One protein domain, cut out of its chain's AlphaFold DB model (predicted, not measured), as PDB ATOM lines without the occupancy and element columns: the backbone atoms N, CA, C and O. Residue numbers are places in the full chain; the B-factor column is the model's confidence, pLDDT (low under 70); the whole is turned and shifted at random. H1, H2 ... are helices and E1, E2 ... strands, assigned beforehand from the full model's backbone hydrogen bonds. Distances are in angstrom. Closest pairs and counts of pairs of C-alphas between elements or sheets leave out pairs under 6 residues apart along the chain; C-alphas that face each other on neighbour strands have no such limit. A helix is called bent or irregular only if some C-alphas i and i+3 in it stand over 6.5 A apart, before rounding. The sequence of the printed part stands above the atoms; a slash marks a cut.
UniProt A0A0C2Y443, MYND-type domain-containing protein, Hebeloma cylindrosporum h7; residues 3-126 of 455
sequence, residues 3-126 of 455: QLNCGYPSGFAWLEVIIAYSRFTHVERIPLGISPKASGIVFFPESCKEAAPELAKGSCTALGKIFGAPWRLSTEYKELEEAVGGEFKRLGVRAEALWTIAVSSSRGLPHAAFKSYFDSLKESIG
ATOM      1  N   GLN A   3      46.480  15.925  -8.062       49.09
ATOM      2  CA  GLN A   3      45.357  16.782  -8.487       49.09
ATOM      3  C   GLN A   3      45.474  18.204  -7.944       49.09
ATOM      4  O   GLN A   3      45.741  18.354  -6.758       49.09
ATOM      5  N   LEU A   4      45.214  19.207  -8.792       47.41
ATOM      6  CA  LEU A   4      45.050  20.613  -8.409       47.41
ATOM      7  C   LEU A   4      43.586  20.896  -8.033       47.41
ATOM      8  O   LEU A   4      42.717  20.897  -8.906       47.41
ATOM      9  N   ASN A   5      43.323  21.163  -6.755       51.19
ATOM     10  CA  ASN A   5      42.033  21.662  -6.266       51.19
ATOM     11  C   ASN A   5      42.205  23.063  -5.682       51.19
ATOM     12  O   ASN A   5      43.244  23.354  -5.094       51.19
ATOM     13  N   CYS A   6      41.177  23.911  -5.787       48.12
ATOM     14  CA  CYS A   6      41.161  25.190  -5.079       48.12
ATOM     15  C   CYS A   6      39.929  25.328  -4.172       48.12
ATOM     16  O   CYS A   6      38.855  24.907  -4.591       48.12
ATOM     17  N   GLY A   7      40.045  25.917  -2.973       51.69
ATOM     18  CA  GLY A   7      38.916  26.096  -2.031       51.69
ATOM     19  C   GLY A   7      39.002  27.351  -1.139       51.69
ATOM     20  O   GLY A   7      40.081  27.923  -1.014       51.69
ATOM     21  N   TYR A   8      37.880  27.766  -0.510       53.03
ATOM     22  CA  TYR A   8      37.768  28.954   0.374       53.03
ATOM     23  C   TYR A   8      37.206  28.635   1.783       53.03
ATOM     24  O   TYR A   8      36.003  28.754   2.003       53.03
ATOM     25  N   PRO A   9      38.035  28.282   2.781       49.50
ATOM     26  CA  PRO A   9      37.588  28.081   4.159       49.50
ATOM     27  C   PRO A   9      37.596  29.355   5.030       49.50
ATOM     28  O   PRO A   9      37.011  29.351   6.106       49.50
ATOM     29  N   SER A  10      38.246  30.448   4.607       53.62
ATOM     30  CA  SER A  10      38.476  31.618   5.481       53.62
ATOM     31  C   SER A  10      38.667  32.940   4.723       53.62
ATOM     32  O   SER A  10      39.459  33.788   5.127       53.62
ATOM     33  N   GLY A  11      38.015  33.087   3.565       61.56
ATOM     34  CA  GLY A  11      38.227  34.233   2.676       61.56
ATOM     35  C   GLY A  11      39.535  34.191   1.875       61.56
ATOM     36  O   GLY A  11      39.861  35.168   1.221       61.56
ATOM     37  N   PHE A  12      40.270  33.077   1.884       71.00
ATOM     38  CA  PHE A  12      41.451  32.875   1.037       71.00
ATOM     39  C   PHE A  12      41.233  31.705   0.098       71.00
ATOM     40  O   PHE A  12      40.618  30.721   0.508       71.00
ATOM     41  N   ALA A  13      41.772  31.802  -1.114       77.94
ATOM     42  CA  ALA A  13      41.905  30.654  -1.988       77.94
ATOM     43  C   ALA A  13      43.097  29.811  -1.523       77.94
ATOM     44  O   ALA A  13      44.178  30.324  -1.225       77.94
ATOM     45  N   TRP A  14      42.898  28.504  -1.473       78.75
ATOM     46  CA  TRP A  14      43.948  27.534  -1.187       78.75
ATOM     47  C   TRP A  14      44.133  26.657  -2.401       78.75
ATOM     48  O   TRP A  14      43.132  26.203  -2.934       78.75
ATOM     49  N   LEU A  15      45.372  26.422  -2.816       80.06
ATOM     50  CA  LEU A  15      45.744  25.368  -3.742       80.06
ATOM     51  C   LEU A  15      45.998  24.094  -2.949       80.06
ATOM     52  O   LEU A  15      46.835  24.072  -2.052       80.06
ATOM     53  N   GLU A  16      45.331  23.021  -3.321       76.62
ATOM     54  CA  GLU A  16      45.601  21.693  -2.814       76.62
ATOM     55  C   GLU A  16      46.189  20.827  -3.927       76.62
ATOM     56  O   GLU A  16      45.668  20.783  -5.042       76.62
ATOM     57  N   VAL A  17      47.278  20.134  -3.596       76.50
ATOM     58  CA  VAL A  17      47.927  19.130  -4.434       76.50
ATOM     59  C   VAL A  17      47.768  17.770  -3.758       76.50
ATOM     60  O   VAL A  17      48.402  17.502  -2.735       76.50
ATOM     61  N   ILE A  18      46.931  16.904  -4.334       73.19
ATOM     62  CA  ILE A  18      46.670  15.548  -3.814       73.19
ATOM     63  C   ILE A  18      47.416  14.523  -4.650       73.19
ATOM     64  O   ILE A  18      47.086  14.349  -5.820       73.19
ATOM     65  N   ILE A  19      48.358  13.781  -4.070       72.31
ATOM     66  CA  ILE A  19      49.033  12.696  -4.790       72.31
ATOM     67  C   ILE A  19      48.206  11.411  -4.659       72.31
ATOM     68  O   ILE A  19      48.214  10.751  -3.625       72.31
ATOM     69  N   ALA A  20      47.527  11.014  -5.736       65.50
ATOM     70  CA  ALA A  20      46.808   9.745  -5.829       65.50
ATOM     71  C   ALA A  20      47.711   8.569  -5.427       65.50
ATOM     72  O   ALA A  20      48.847   8.475  -5.901       65.50
ATOM     73  N   TYR A  21      47.169   7.681  -4.584       70.06
ATOM     74  CA  TYR A  21      47.839   6.519  -3.977       70.06
ATOM     75  C   TYR A  21      48.941   6.840  -2.955       70.06
ATOM     76  O   TYR A  21      49.558   5.926  -2.414       70.06
ATOM     77  N   SER A  22      49.163   8.117  -2.647       72.12
ATOM     78  CA  SER A  22      50.008   8.558  -1.542       72.12
ATOM     79  C   SER A  22      49.143   9.100  -0.403       72.12
ATOM     80  O   SER A  22      48.026   9.562  -0.617       72.12
ATOM     81  N   ARG A  23      49.674   9.071   0.825       71.19
ATOM     82  CA  ARG A  23      49.105   9.810   1.969       71.19
ATOM     83  C   ARG A  23      49.509  11.285   1.974       71.19
ATOM     84  O   ARG A  23      49.202  12.005   2.918       71.19
ATOM     85  N   PHE A  24      50.260  11.717   0.968       77.12
ATOM     86  CA  PHE A  24      50.755  13.072   0.888       77.12
ATOM     87  C   PHE A  24      49.693  14.005   0.297       77.12
ATOM     88  O   PHE A  24      49.309  13.880  -0.870       77.12
ATOM     89  N   THR A  25      49.307  14.980   1.113       77.38
ATOM     90  CA  THR A  25      48.474  16.120   0.738       77.38
ATOM     91  C   THR A  25      49.260  17.387   1.029       77.38
ATOM     92  O   THR A  25      49.826  17.536   2.114       77.38
ATOM     93  N   HIS A  26      49.294  18.308   0.073       83.00
ATOM     94  CA  HIS A  26      49.853  19.636   0.284       83.00
ATOM     95  C   HIS A  26      48.789  20.693   0.053       83.00
ATOM     96  O   HIS A  26      48.077  20.639  -0.942       83.00
ATOM     97  N   VAL A  27      48.714  21.654   0.968       84.69
ATOM     98  CA  VAL A  27      47.792  22.783   0.902       84.69
ATOM     99  C   VAL A  27      48.620  24.058   1.009       84.69
ATOM    100  O   VAL A  27      49.391  24.221   1.953       84.69
ATOM    101  N   GLU A  28      48.465  24.951   0.042       87.12
ATOM    102  CA  GLU A  28      49.210  26.200  -0.067       87.12
ATOM    103  C   GLU A  28      48.231  27.355  -0.254       87.12
ATOM    104  O   GLU A  28      47.251  27.251  -0.991       87.12
ATOM    105  N   ARG A  29      48.469  28.472   0.426       88.56
ATOM    106  CA  ARG A  29      47.620  29.653   0.280       88.56
ATOM    107  C   ARG A  29      48.015  30.411  -0.982       88.56
ATOM    108  O   ARG A  29      49.197  30.669  -1.189       88.56
ATOM    109  N   ILE A  30      47.034  30.828  -1.776       90.06
ATOM    110  CA  ILE A  30      47.252  31.658  -2.967       90.06
ATOM    111  C   ILE A  30      46.496  32.997  -2.846       90.06
ATOM    112  O   ILE A  30      45.427  33.041  -2.227       90.06
ATOM    113  N   PRO A  31      47.042  34.112  -3.371       92.00
ATOM    114  CA  PRO A  31      48.298  34.221  -4.117       92.00
ATOM    115  C   PRO A  31      49.521  34.047  -3.207       92.00
ATOM    116  O   PRO A  31      49.450  34.286  -2.001       92.00
ATOM    117  N   LEU A  32      50.639  33.600  -3.773       91.44
ATOM    118  CA  LEU A  32      51.854  33.359  -2.991       91.44
ATOM    119  C   LEU A  32      52.542  34.665  -2.576       91.44
ATOM    120  O   LEU A  32      52.469  35.679  -3.265       91.44
ATOM    121  N   GLY A  33      53.259  34.626  -1.450       89.56
ATOM    122  CA  GLY A  33      54.094  35.743  -0.990       89.56
ATOM    123  C   GLY A  33      53.334  36.897  -0.334       89.56
ATOM    124  O   GLY A  33      53.953  37.882   0.065       89.56
ATOM    125  N   ILE A  34      52.013  36.790  -0.168       90.00
ATOM    126  CA  ILE A  34      51.256  37.763   0.622       90.00
ATOM    127  C   ILE A  34      51.373  37.462   2.117       90.00
ATOM    128  O   ILE A  34      51.457  36.310   2.541       90.00
ATOM    129  N   SER A  35      51.339  38.517   2.933       90.50
ATOM    130  CA  SER A  35      51.302  38.379   4.392       90.50
ATOM    131  C   SER A  35      50.118  37.503   4.826       90.50
ATOM    132  O   SER A  35      49.021  37.670   4.287       90.50
ATOM    133  N   PRO A  36      50.265  36.654   5.864       85.00
ATOM    134  CA  PRO A  36      49.146  35.910   6.437       85.00
ATOM    135  C   PRO A  36      47.960  36.797   6.848       85.00
ATOM    136  O   PRO A  36      46.823  36.329   6.868       85.00
ATOM    137  N   LYS A  37      48.214  38.082   7.133       85.75
ATOM    138  CA  LYS A  37      47.195  39.080   7.489       85.75
ATOM    139  C   LYS A  37      46.591  39.819   6.291       85.75
ATOM    140  O   LYS A  37      45.588  40.502   6.460       85.75
ATOM    141  N   ALA A  38      47.194  39.733   5.105       87.88
ATOM    142  CA  ALA A  38      46.635  40.353   3.907       87.88
ATOM    143  C   ALA A  38      45.328  39.653   3.520       87.88
ATOM    144  O   ALA A  38      45.206  38.452   3.739       87.88
ATOM    145  N   SER A  39      44.378  40.368   2.917       84.44
ATOM    146  CA  SER A  39      43.081  39.812   2.497       84.44
ATOM    147  C   SER A  39      43.169  38.891   1.277       84.44
ATOM    148  O   SER A  39      42.303  38.050   1.088       84.44
ATOM    149  N   GLY A  40      44.208  39.012   0.446       87.75
ATOM    150  CA  GLY A  40      44.266  38.279  -0.823       87.75
ATOM    151  C   GLY A  40      43.212  38.741  -1.837       87.75
ATOM    152  O   GLY A  40      42.953  38.031  -2.799       87.75
ATOM    153  N   ILE A  41      42.645  39.942  -1.649       87.25
ATOM    154  CA  ILE A  41      41.530  40.490  -2.440       87.25
ATOM    155  C   ILE A  41      41.780  40.545  -3.952       87.25
ATOM    156  O   ILE A  41      40.848  40.574  -4.749       87.25
ATOM    157  N   VAL A  42      43.049  40.532  -4.349       87.56
ATOM    158  CA  VAL A  42      43.489  40.545  -5.745       87.56
ATOM    159  C   VAL A  42      43.261  39.211  -6.464       87.56
ATOM    160  O   VAL A  42      43.301  39.172  -7.690       87.56
ATOM    161  N   PHE A  43      43.008  38.118  -5.736       89.00
ATOM    162  CA  PHE A  43      42.953  36.776  -6.310       89.00
ATOM    163  C   PHE A  43      41.550  36.161  -6.257       89.00
ATOM    164  O   PHE A  43      41.231  35.333  -5.410       89.00
ATOM    165  N   PHE A  44      40.731  36.550  -7.232       88.69
ATOM    166  CA  PHE A  44      39.418  35.958  -7.515       88.69
ATOM    167  C   PHE A  44      39.256  35.724  -9.023       88.69
ATOM    168  O   PHE A  44      38.431  36.377  -9.658       88.69
ATOM    169  N   PRO A  45      40.093  34.867  -9.630       90.12
ATOM    170  CA  PRO A  45      40.203  34.773 -11.084       90.12
ATOM    171  C   PRO A  45      38.868  34.407 -11.754       90.12
ATOM    172  O   PRO A  45      38.160  33.503 -11.305       90.12
ATOM    173  N   GLU A  46      38.537  35.096 -12.848       86.44
ATOM    174  CA  GLU A  46      37.328  34.835 -13.649       86.44
ATOM    175  C   GLU A  46      37.491  33.660 -14.606       86.44
ATOM    176  O   GLU A  46      36.513  33.002 -14.967       86.44
ATOM    177  N   SER A  47      38.732  33.403 -15.012       89.25
ATOM    178  CA  SER A  47      39.081  32.418 -16.023       89.25
ATOM    179  C   SER A  47      40.227  31.523 -15.565       89.25
ATOM    180  O   SER A  47      41.035  31.881 -14.704       89.25
ATOM    181  N   CYS A  48      40.345  30.363 -16.212       91.88
ATOM    182  CA  CYS A  48      41.495  29.479 -16.049       91.88
ATOM    183  C   CYS A  48      42.828  30.199 -16.323       91.88
ATOM    184  O   CYS A  48      43.815  29.951 -15.634       91.88
ATOM    185  N   LYS A  49      42.847  31.130 -17.289       93.31
ATOM    186  CA  LYS A  49      44.032  31.929 -17.639       93.31
ATOM    187  C   LYS A  49      44.435  32.896 -16.526       93.31
ATOM    188  O   LYS A  49      45.620  33.014 -16.248       93.31
ATOM    189  N   GLU A  50      43.473  33.545 -15.869       91.75
ATOM    190  CA  GLU A  50      43.749  34.413 -14.711       91.75
ATOM    191  C   GLU A  50      44.237  33.622 -13.494       91.75
ATOM    192  O   GLU A  50      45.076  34.104 -12.735       91.75
ATOM    193  N   ALA A  51      43.723  32.405 -13.295       92.31
ATOM    194  CA  ALA A  51      44.127  31.556 -12.179       92.31
ATOM    195  C   ALA A  51      45.531  30.960 -12.377       92.31
ATOM    196  O   ALA A  51      46.276  30.794 -11.410       92.31
ATOM    197  N   ALA A  52      45.889  30.636 -13.624       94.75
ATOM    198  CA  ALA A  52      47.071  29.849 -13.955       94.75
ATOM    199  C   ALA A  52      48.393  30.360 -13.353       94.75
ATOM    200  O   ALA A  52      49.105  29.524 -12.793       94.75
ATOM    201  N   PRO A  53      48.720  31.671 -13.367       95.75
ATOM    202  CA  PRO A  53      49.946  32.189 -12.758       95.75
ATOM    203  C   PRO A  53      50.132  31.788 -11.296       95.75
ATOM    204  O   PRO A  53      51.185  31.276 -10.919       95.75
ATOM    205  N   GLU A  54      49.112  31.974 -10.462       94.75
ATOM    206  CA  GLU A  54      49.217  31.659  -9.034       94.75
ATOM    207  C   GLU A  54      49.159  30.153  -8.773       94.75
ATOM    208  O   GLU A  54      49.854  29.658  -7.886       94.75
ATOM    209  N   LEU A  55      48.414  29.397  -9.587       93.00
ATOM    210  CA  LEU A  55      48.382  27.937  -9.493       93.00
ATOM    211  C   LEU A  55      49.715  27.302  -9.884       93.00
ATOM    212  O   LEU A  55      50.172  26.379  -9.209       93.00
ATOM    213  N   ALA A  56      50.363  27.802 -10.934       94.25
ATOM    214  CA  ALA A  56      51.673  27.332 -11.361       94.25
ATOM    215  C   ALA A  56      52.736  27.637 -10.296       94.25
ATOM    216  O   ALA A  56      53.481  26.742  -9.898       94.25
ATOM    217  N   LYS A  57      52.765  28.864  -9.749       94.00
ATOM    218  CA  LYS A  57      53.685  29.218  -8.650       94.00
ATOM    219  C   LYS A  57      53.428  28.376  -7.391       94.00
ATOM    220  O   LYS A  57      54.380  27.873  -6.786       94.00
ATOM    221  N   GLY A  58      52.158  28.198  -7.013       91.31
ATOM    222  CA  GLY A  58      51.733  27.338  -5.905       91.31
ATOM    223  C   GLY A  58      52.219  25.904  -6.085       91.31
ATOM    224  O   GLY A  58      52.844  25.331  -5.194       91.31
ATOM    225  N   SER A  59      52.030  25.359  -7.284       90.81
ATOM    226  CA  SER A  59      52.467  24.009  -7.640       90.81
ATOM    227  C   SER A  59      53.988  23.864  -7.610       90.81
ATOM    228  O   SER A  59      54.490  22.883  -7.075       90.81
ATOM    229  N   CYS A  60      54.747  24.837  -8.123       91.25
ATOM    230  CA  CYS A  60      56.210  24.820  -8.042       91.25
ATOM    231  C   CYS A  60      56.698  24.818  -6.586       91.25
ATOM    232  O   CYS A  60      57.597  24.053  -6.240       91.25
ATOM    233  N   THR A  61      56.072  25.626  -5.726       90.38
ATOM    234  CA  THR A  61      56.365  25.657  -4.284       90.38
ATOM    235  C   THR A  61      56.066  24.311  -3.623       90.38
ATOM    236  O   THR A  61      56.877  23.819  -2.837       90.38
ATOM    237  N   ALA A  62      54.939  23.687  -3.974       88.56
ATOM    238  CA  ALA A  62      54.554  22.366  -3.487       88.56
ATOM    239  C   ALA A  62      55.560  21.286  -3.910       88.56
ATOM    240  O   ALA A  62      56.054  20.530  -3.078       88.56
ATOM    241  N   LEU A  63      55.906  21.244  -5.200       87.62
ATOM    242  CA  LEU A  63      56.815  20.251  -5.774       87.62
ATOM    243  C   LEU A  63      58.249  20.406  -5.259       87.62
ATOM    244  O   LEU A  63      58.916  19.405  -5.022       87.62
ATOM    245  N   GLY A  64      58.713  21.635  -5.018       86.38
ATOM    246  CA  GLY A  64      60.034  21.884  -4.435       86.38
ATOM    247  C   GLY A  64      60.201  21.317  -3.020       86.38
ATOM    248  O   GLY A  64      61.321  21.034  -2.604       86.38
ATOM    249  N   LYS A  65      59.098  21.106  -2.288       83.12
ATOM    250  CA  LYS A  65      59.100  20.505  -0.944       83.12
ATOM    251  C   LYS A  65      59.116  18.970  -0.976       83.12
ATOM    252  O   LYS A  65      59.329  18.351   0.064       83.12
ATOM    253  N   ILE A  66      58.885  18.347  -2.134       75.25
ATOM    254  CA  ILE A  66      58.707  16.896  -2.266       75.25
ATOM    255  C   ILE A  66      59.777  16.353  -3.214       75.25
ATOM    256  O   ILE A  66      59.662  16.431  -4.436       75.25
ATOM    257  N   PHE A  67      60.847  15.795  -2.657       72.31
ATOM    258  CA  PHE A  67      61.937  15.243  -3.458       72.31
ATOM    259  C   PHE A  67      61.557  13.893  -4.094       72.31
ATOM    260  O   PHE A  67      61.056  13.001  -3.416       72.31
ATOM    261  N   GLY A  68      61.884  13.718  -5.382       67.81
ATOM    262  CA  GLY A  68      62.239  12.398  -5.922       67.81
ATOM    263  C   GLY A  68      61.172  11.534  -6.610       67.81
ATOM    264  O   GLY A  68      61.413  10.337  -6.727       67.81
ATOM    265  N   ALA A  69      60.047  12.060  -7.112       59.84
ATOM    266  CA  ALA A  69      59.101  11.242  -7.891       59.84
ATOM    267  C   ALA A  69      58.730  11.851  -9.256       59.84
ATOM    268  O   ALA A  69      58.683  13.074  -9.397       59.84
ATOM    269  N   PRO A  70      58.440  11.021 -10.278       64.38
ATOM    270  CA  PRO A  70      57.851  11.493 -11.522       64.38
ATOM    271  C   PRO A  70      56.434  12.011 -11.250       64.38
ATOM    272  O   PRO A  70      55.517  11.265 -10.896       64.38
ATOM    273  N   TRP A  71      56.263  13.319 -11.405       74.25
ATOM    274  CA  TRP A  71      55.005  14.001 -11.144       74.25
ATOM    275  C   TRP A  71      54.183  14.100 -12.421       74.25
ATOM    276  O   TRP A  71      54.627  14.654 -13.421       74.25
ATOM    277  N   ARG A  72      52.947  13.604 -12.363       83.94
ATOM    278  CA  ARG A  72      51.919  13.914 -13.356       83.94
ATOM    279  C   ARG A  72      50.800  14.644 -12.647       83.94
ATOM    280  O   ARG A  72      50.137  14.038 -11.799       83.94
ATOM    281  N   LEU A  73      50.652  15.928 -12.949       88.62
ATOM    282  CA  LEU A  73      49.558  16.745 -12.442       88.62
ATOM    283  C   LEU A  73      48.283  16.439 -13.232       88.62
ATOM    284  O   LEU A  73      48.347  16.069 -14.404       88.62
ATOM    285  N   SER A  74      47.131  16.584 -12.595       88.38
ATOM    286  CA  SER A  74      45.824  16.436 -13.209       88.38
ATOM    287  C   SER A  74      44.839  17.479 -12.695       88.38
ATOM    288  O   SER A  74      44.950  17.981 -11.577       88.38
ATOM    289  N   THR A  75      43.847  17.790 -13.515       89.19
ATOM    290  CA  THR A  75      42.723  18.668 -13.179       89.19
ATOM    291  C   THR A  75      41.442  18.119 -13.801       89.19
ATOM    292  O   THR A  75      41.488  17.307 -14.717       89.19
ATOM    293  N   GLU A  76      40.282  18.539 -13.315       86.38
ATOM    294  CA  GLU A  76      38.985  18.169 -13.894       86.38
ATOM    295  C   GLU A  76      38.606  19.049 -15.099       86.38
ATOM    296  O   GLU A  76      37.604  18.787 -15.767       86.38
ATOM    297  N   TYR A  77      39.394  20.095 -15.384       87.94
ATOM    298  CA  TYR A  77      39.065  21.124 -16.370       87.94
ATOM    299  C   TYR A  77      40.118  21.227 -17.466       87.94
ATOM    300  O   TYR A  77      41.252  21.630 -17.218       87.94
ATOM    301  N   LYS A  78      39.699  20.964 -18.705       91.38
ATOM    302  CA  LYS A  78      40.554  21.096 -19.890       91.38
ATOM    303  C   LYS A  78      41.119  22.514 -20.070       91.38
ATOM    304  O   LYS A  78      42.291  22.690 -20.361       91.38
ATOM    305  N   GLU A  79      40.315  23.546 -19.833       92.06
ATOM    306  CA  GLU A  79      40.785  24.938 -19.947       92.06
ATOM    307  C   GLU A  79      41.871  25.273 -18.908       92.06
ATOM    308  O   GLU A  79      42.781  26.056 -19.181       92.06
ATOM    309  N   LEU A  80      41.793  24.670 -17.714       91.50
ATOM    310  CA  LEU A  80      42.778  24.872 -16.651       91.50
ATOM    311  C   LEU A  80      44.065  24.105 -16.925       91.50
ATOM    312  O   LEU A  80      45.148  24.616 -16.655       91.50
ATOM    313  N   GLU A  81      43.934  22.901 -17.473       93.62
ATOM    314  CA  GLU A  81      45.042  22.076 -17.941       93.62
ATOM    315  C   GLU A  81      45.928  22.859 -18.917       93.62
ATOM    316  O   GLU A  81      47.118  23.046 -18.657       93.62
ATOM    317  N   GLU A  82      45.327  23.377 -19.990       94.94
ATOM    318  CA  GLU A  82      46.026  24.146 -21.018       94.94
ATOM    319  C   GLU A  82      46.649  25.427 -20.436       94.94
ATOM    320  O   GLU A  82      47.810  25.742 -20.714       94.94
ATOM    321  N   ALA A  83      45.906  26.153 -19.593       95.50
ATOM    322  CA  ALA A  83      46.363  27.417 -19.019       95.50
ATOM    323  C   ALA A  83      47.544  27.241 -18.049       95.50
ATOM    324  O   ALA A  83      48.547  27.945 -18.167       95.50
ATOM    325  N   VAL A  84      47.457  26.295 -17.109       95.12
ATOM    326  CA  VAL A  84      48.525  26.046 -16.126       95.12
ATOM    327  C   VAL A  84      49.738  25.389 -16.797       95.12
ATOM    328  O   VAL A  84      50.871  25.752 -16.485       95.12
ATOM    329  N   GLY A  85      49.531  24.490 -17.766       95.69
ATOM    330  CA  GLY A  85      50.612  23.905 -18.564       95.69
ATOM    331  C   GLY A  85      51.397  24.956 -19.356       95.69
ATOM    332  O   GLY A  85      52.631  24.994 -19.306       95.69
ATOM    333  N   GLY A  86      50.684  25.871 -20.024       96.81
ATOM    334  CA  GLY A  86      51.283  27.017 -20.711       96.81
ATOM    335  C   GLY A  86      52.055  27.937 -19.761       96.81
ATOM    336  O   GLY A  86      53.144  28.405 -20.097       96.81
ATOM    337  N   GLU A  87      51.541  28.141 -18.550       97.50
ATOM    338  CA  GLU A  87      52.198  28.955 -17.532       97.50
ATOM    339  C   GLU A  87      53.477  28.306 -16.981       97.50
ATOM    340  O   GLU A  87      54.491  28.987 -16.835       97.50
ATOM    341  N   PHE A  88      53.500  26.987 -16.752       96.44
ATOM    342  CA  PHE A  88      54.741  26.287 -16.401       96.44
ATOM    343  C   PHE A  88      55.814  26.445 -17.474       96.44
ATOM    344  O   PHE A  88      56.982  26.688 -17.151       96.44
ATOM    345  N   LYS A  89      55.418  26.353 -18.748       96.75
ATOM    346  CA  LYS A  89      56.317  26.596 -19.876       96.75
ATOM    347  C   LYS A  89      56.841  28.034 -19.861       96.75
ATOM    348  O   LYS A  89      58.045  28.240 -19.996       96.75
ATOM    349  N   ARG A  90      55.969  29.023 -19.626       97.44
ATOM    350  CA  ARG A  90      56.333  30.447 -19.513       97.44
ATOM    351  C   ARG A  90      57.303  30.719 -18.356       97.44
ATOM    352  O   ARG A  90      58.202  31.541 -18.502       97.44
ATOM    353  N   LEU A  91      57.139  30.027 -17.228       95.81
ATOM    354  CA  LEU A  91      58.010  30.123 -16.049       95.81
ATOM    355  C   LEU A  91      59.343  29.362 -16.199       95.81
ATOM    356  O   LEU A  91      60.183  29.433 -15.304       95.81
ATOM    357  N   GLY A  92      59.559  28.639 -17.306       95.50
ATOM    358  CA  GLY A  92      60.810  27.925 -17.574       95.50
ATOM    359  C   GLY A  92      60.978  26.617 -16.792       95.50
ATOM    360  O   GLY A  92      62.107  26.166 -16.581       95.50
ATOM    361  N   VAL A  93      59.881  25.990 -16.349       93.75
ATOM    362  CA  VAL A  93      59.927  24.669 -15.702       93.75
ATOM    363  C   VAL A  93      60.494  23.650 -16.691       93.75
ATOM    364  O   VAL A  93      59.904  23.426 -17.735       93.75
ATOM    365  N   ARG A  94      61.634  23.022 -16.381       92.50
ATOM    366  CA  ARG A  94      62.344  22.139 -17.334       92.50
ATOM    367  C   ARG A  94      61.722  20.754 -17.509       92.50
ATOM    368  O   ARG A  94      61.987  20.088 -18.501       92.50
ATOM    369  N   ALA A  95      60.951  20.292 -16.531       91.00
ATOM    370  CA  ALA A  95      60.312  18.986 -16.597       91.00
ATOM    371  C   ALA A  95      59.089  19.062 -17.522       91.00
ATOM    372  O   ALA A  95      58.004  19.418 -17.073       91.00
ATOM    373  N   GLU A  96      59.258  18.714 -18.798       92.19
ATOM    374  CA  GLU A  96      58.199  18.814 -19.818       92.19
ATOM    375  C   GLU A  96      56.933  18.027 -19.454       92.19
ATOM    376  O   GLU A  96      55.822  18.447 -19.767       92.19
ATOM    377  N   ALA A  97      57.077  16.934 -18.699       89.44
ATOM    378  CA  ALA A  97      55.949  16.167 -18.169       89.44
ATOM    379  C   ALA A  97      55.004  16.996 -17.274       89.44
ATOM    380  O   ALA A  97      53.840  16.634 -17.122       89.44
ATOM    381  N   LEU A  98      55.479  18.105 -16.691       89.75
ATOM    382  CA  LEU A  98      54.654  19.044 -15.924       89.75
ATOM    383  C   LEU A  98      53.898  20.040 -16.809       89.75
ATOM    384  O   LEU A  98      52.918  20.618 -16.349       89.75
ATOM    385  N   TRP A  99      54.311  20.237 -18.064       93.50
ATOM    386  CA  TRP A  99      53.572  21.073 -19.017       93.50
ATOM    387  C   TRP A  99      52.292  20.382 -19.483       93.50
ATOM    388  O   TRP A  99      51.321  21.050 -19.827       93.50
ATOM    389  N   THR A 100      52.284  19.047 -19.485       92.12
ATOM    390  CA  THR A 100      51.126  18.231 -19.857       92.12
ATOM    391  C   THR A 100      50.367  17.789 -18.610       92.12
ATOM    392  O   THR A 100      50.561  16.692 -18.077       92.12
ATOM    393  N   ILE A 101      49.478  18.658 -18.142       91.75
ATOM    394  CA  ILE A 101      48.533  18.318 -17.078       91.75
ATOM    395  C   ILE A 101      47.508  17.335 -17.667       91.75
ATOM    396  O   ILE A 101      47.143  17.424 -18.828       91.75
ATOM    397  N   ALA A 102      47.085  16.321 -16.919       90.75
ATOM    398  CA  ALA A 102      46.068  15.383 -17.392       90.75
ATOM    399  C   ALA A 102      44.659  15.863 -17.023       90.75
ATOM    400  O   ALA A 102      44.430  16.298 -15.894       90.75
ATOM    401  N   VAL A 103      43.681  15.697 -17.914       89.56
ATOM    402  CA  VAL A 103      42.269  15.854 -17.537       89.56
ATOM    403  C   VAL A 103      41.779  14.566 -16.880       89.56
ATOM    404  O   VAL A 103      41.759  13.505 -17.502       89.56
ATOM    405  N   SER A 104      41.396  14.643 -15.608       84.69
ATOM    406  CA  SER A 104      40.800  13.522 -14.884       84.69
ATOM    407  C   SER A 104      39.359  13.314 -15.346       84.69
ATOM    408  O   SER A 104      38.528  14.217 -15.244       84.69
ATOM    409  N   SER A 105      39.038  12.110 -15.823       81.06
ATOM    410  CA  SER A 105      37.657  11.708 -16.121       81.06
ATOM    411  C   SER A 105      36.852  11.397 -14.853       81.06
ATOM    412  O   SER A 105      35.621  11.442 -14.872       81.06
ATOM    413  N   SER A 106      37.524  11.109 -13.732       76.06
ATOM    414  CA  SER A 106      36.894  10.749 -12.462       76.06
ATOM    415  C   SER A 106      36.832  11.946 -11.509       76.06
ATOM    416  O   SER A 106      37.759  12.171 -10.731       76.06
ATOM    417  N   ARG A 107      35.710  12.675 -11.506       69.44
ATOM    418  CA  ARG A 107      35.462  13.769 -10.538       69.44
ATOM    419  C   ARG A 107      35.366  13.292  -9.077       69.44
ATOM    420  O   ARG A 107      35.521  14.065  -8.142       69.44
ATOM    421  N   GLY A 108      35.077  12.006  -8.856       77.62
ATOM    422  CA  GLY A 108      34.778  11.472  -7.520       77.62
ATOM    423  C   GLY A 108      36.000  11.143  -6.659       77.62
ATOM    424  O   GLY A 108      36.005  11.434  -5.466       77.62
ATOM    425  N   LEU A 109      37.043  10.547  -7.244       79.50
ATOM    426  CA  LEU A 109      38.211  10.054  -6.497       79.50
ATOM    427  C   LEU A 109      38.964  11.156  -5.714       79.50
ATOM    428  O   LEU A 109      39.258  10.948  -4.537       79.50
ATOM    429  N   PRO A 110      39.253  12.329  -6.303       75.75
ATOM    430  CA  PRO A 110      40.012  13.388  -5.638       75.75
ATOM    431  C   PRO A 110      39.203  14.058  -4.533       75.75
ATOM    432  O   PRO A 110      39.720  14.304  -3.447       75.75
ATOM    433  N   HIS A 111      37.913  14.297  -4.784       81.44
ATOM    434  CA  HIS A 111      37.005  14.824  -3.773       81.44
ATOM    435  C   HIS A 111      36.846  13.849  -2.598       81.44
ATOM    436  O   HIS A 111      36.856  14.273  -1.447       81.44
ATOM    437  N   ALA A 112      36.763  12.540  -2.863       84.88
ATOM    438  CA  ALA A 112      36.724  11.521  -1.816       84.88
ATOM    439  C   ALA A 112      38.020  11.492  -0.986       84.88
ATOM    440  O   ALA A 112      37.954  11.422   0.244       84.88
ATOM    441  N   ALA A 113      39.185  11.601  -1.636       81.94
ATOM    442  CA  ALA A 113      40.475  11.689  -0.955       81.94
ATOM    443  C   ALA A 113      40.569  12.945  -0.073       81.94
ATOM    444  O   ALA A 113      40.907  12.840   1.107       81.94
ATOM    445  N   PHE A 114      40.185  14.112  -0.604       83.06
ATOM    446  CA  PHE A 114      40.149  15.354   0.169       83.06
ATOM    447  C   PHE A 114      39.175  15.273   1.339       83.06
ATOM    448  O   PHE A 114      39.517  15.641   2.459       83.06
ATOM    449  N   LYS A 115      37.972  14.741   1.113       87.75
ATOM    450  CA  LYS A 115      36.977  14.550   2.167       87.75
ATOM    451  C   LYS A 115      37.530  13.681   3.297       87.75
ATOM    452  O   LYS A 115      37.372  14.044   4.455       87.75
ATOM    453  N   SER A 116      38.202  12.576   2.973       88.00
ATOM    454  CA  SER A 116      38.827  11.704   3.975       88.00
ATOM    455  C   SER A 116      39.918  12.426   4.775       88.00
ATOM    456  O   SER A 116      39.945  12.321   6.003       88.00
ATOM    457  N   TYR A 117      40.772  13.206   4.106       85.31
ATOM    458  CA  TYR A 117      41.769  14.051   4.767       85.31
ATOM    459  C   TYR A 117      41.115  15.103   5.677       85.31
ATOM    460  O   TYR A 117      41.488  15.234   6.840       85.31
ATOM    461  N   PHE A 118      40.101  15.811   5.182       86.75
ATOM    462  CA  PHE A 118      39.384  16.847   5.919       86.75
ATOM    463  C   PHE A 118      38.644  16.290   7.142       86.75
ATOM    464  O   PHE A 118      38.660  16.899   8.209       86.75
ATOM    465  N   ASP A 119      38.021  15.117   7.011       90.06
ATOM    466  CA  ASP A 119      37.380  14.424   8.129       90.06
ATOM    467  C   ASP A 119      38.414  14.022   9.198       90.06
ATOM    468  O   ASP A 119      38.181  14.269  10.381       90.06
ATOM    469  N   SER A 120      39.589  13.532   8.785       89.56
ATOM    470  CA  SER A 120      40.703  13.222   9.699       89.56
ATOM    471  C   SER A 120      41.235  14.477  10.402       89.56
ATOM    472  O   SER A 120      41.517  14.459  11.601       89.56
ATOM    473  N   LEU A 121      41.335  15.600   9.679       87.88
ATOM    474  CA  LEU A 121      41.727  16.883  10.255       87.88
ATOM    475  C   LEU A 121      40.724  17.315  11.326       87.88
ATOM    476  O   LEU A 121      41.150  17.603  12.441       87.88
ATOM    477  N   LYS A 122      39.414  17.305  11.030       92.00
ATOM    478  CA  LYS A 122      38.358  17.641  12.004       92.00
ATOM    479  C   LYS A 122      38.455  16.799  13.268       92.00
ATOM    480  O   LYS A 122      38.318  17.343  14.360       92.00
ATOM    481  N   GLU A 123      38.681  15.498  13.124       93.56
ATOM    482  CA  GLU A 123      38.865  14.597  14.257       93.56
ATOM    483  C   GLU A 123      40.071  15.012  15.109       93.56
ATOM    484  O   GLU A 123      39.927  15.192  16.318       93.56
ATOM    485  N   SER A 124      41.219  15.281  14.478       93.00
ATOM    486  CA  SER A 124      42.452  15.668  15.183       93.00
ATOM    487  C   SER A 124      42.343  16.970  15.988       93.00
ATOM    488  O   SER A 124      43.059  17.139  16.972       93.00
ATOM    489  N   ILE A 125      41.436  17.876  15.603       94.69
ATOM    490  CA  ILE A 125      41.198  19.158  16.289       94.69
ATOM    491  C   ILE A 125      39.914  19.167  17.136       94.69
ATOM    492  O   ILE A 125      39.486  20.227  17.586       94.69
ATOM    493  N   GLY A 126      39.279  18.009  17.353       94.31
ATOM    494  CA  GLY A 126      38.087  17.891  18.200       94.31
ATOM    495  C   GLY A 126      36.811  18.509  17.609       94.31
ATOM    496  O   GLY A 126      35.879  18.814  18.348       94.31
TER     497      GLY A 126
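AT A GLANCE: This is residues 3 to 126 of the 455 residues of the protein "MYND-type domain-containing protein" of Hebeloma cylindrosporum h7 (UniProt A0A0C2Y443). A small, twisted three-stranded antiparallel sheet has H1 packed slantwise over one face and H2 crossing H1 on the side away from the sheet, while H3 grazes the sheet with its residues 110 to 117 and residues 118 to 126 stick out. The short strand E4 lies close to the beginning of E1, and two long stretches without named elements, residues 31 to 47 and 91 to 107, run round the outside. The printed part has 124 residues, with three named helices and four named strands in the order E1 E2 E3 H1 E4 H2 H3; the sheet's order is E1 - E2 - E3 and the class is mixed, helices and strands. The whole is compact, with a radius of gyration of the C-alphas of 14.4 A and spans of 43 by 35 by 27 A.

HOW THE PARTS SIT: E1, residues 3 to 7, and E2, residues 13 to 19, form an antiparallel hairpin, with N 5 and O 16 within hydrogen-bond range at 2.9 A. E2 and E3, residues 25 to 30, form the next hairpin, with N 15 and O 28 at 2.7 A; the three strands are a meander, each the antiparallel neighbour of the one before. The sheet is only just strongly twisted, its C-alphas lying up to 4.2 A off the best plane. H1, residues 48 to 64, is on the sheet at a height over the sheet of 8.4 A, making two layers, a helix on one face of a sheet. It runs slantwise to the strands, at 48 degrees to E3 on the local plane; the closest C-alphas of H1 and E3 are those of Glu 54 and Ile 30, 6.4 A apart. H1 is irregular, but only just, with C-alphas 50 and 53 6.9 A apart, and has a kink of 33 degrees near residue 55. The closest C-alphas of E1 and E4, residues 73 to 75, are those of Gln 3 and Ser 74, 4.8 A apart. Residues 74 to 75 of E4 also pair, parallel, with residues 102 to 103. H2, residues 78 to 90, touches H1, the closest C-alphas being those of Val 84 and Ala 52 at 4.6 A, with a steep tilt of 61 degrees, the same way. H3, residues 108 to 124, only grazes the sheet; its closest C-alpha to E1 is that of Pro 110, 6.9 A from that of Gln 3. H1 and H3 are apart. In H2 and H3 every O i to N i+4 pair is within hydrogen-bond range; in H1, 11 of 13 are.

IN THESE COORDINATES: E1 begins at C-alpha 3, (45.357, 16.782, -8.487), and E2 is 19.5 A long. H1 is 23.2 A long and begins at C-alpha 48, (41.495, 29.479, -16.049). H2 is 18.3 A long; H3, 24.3 A long, ends at C-alpha 124, (42.452, 15.668, 15.183).

THE WHOLE: The C-alphas farthest apart are those of Arg 90 and Gly 126, 43.7 A. The printed part has no cut. The links E3 to H1 and H2 to H3 are long, each of 17 residues. The mean pLDDT of the printed part is 84.0; residues 3 to 11, 20, 68 to 70 and 107 are under 70.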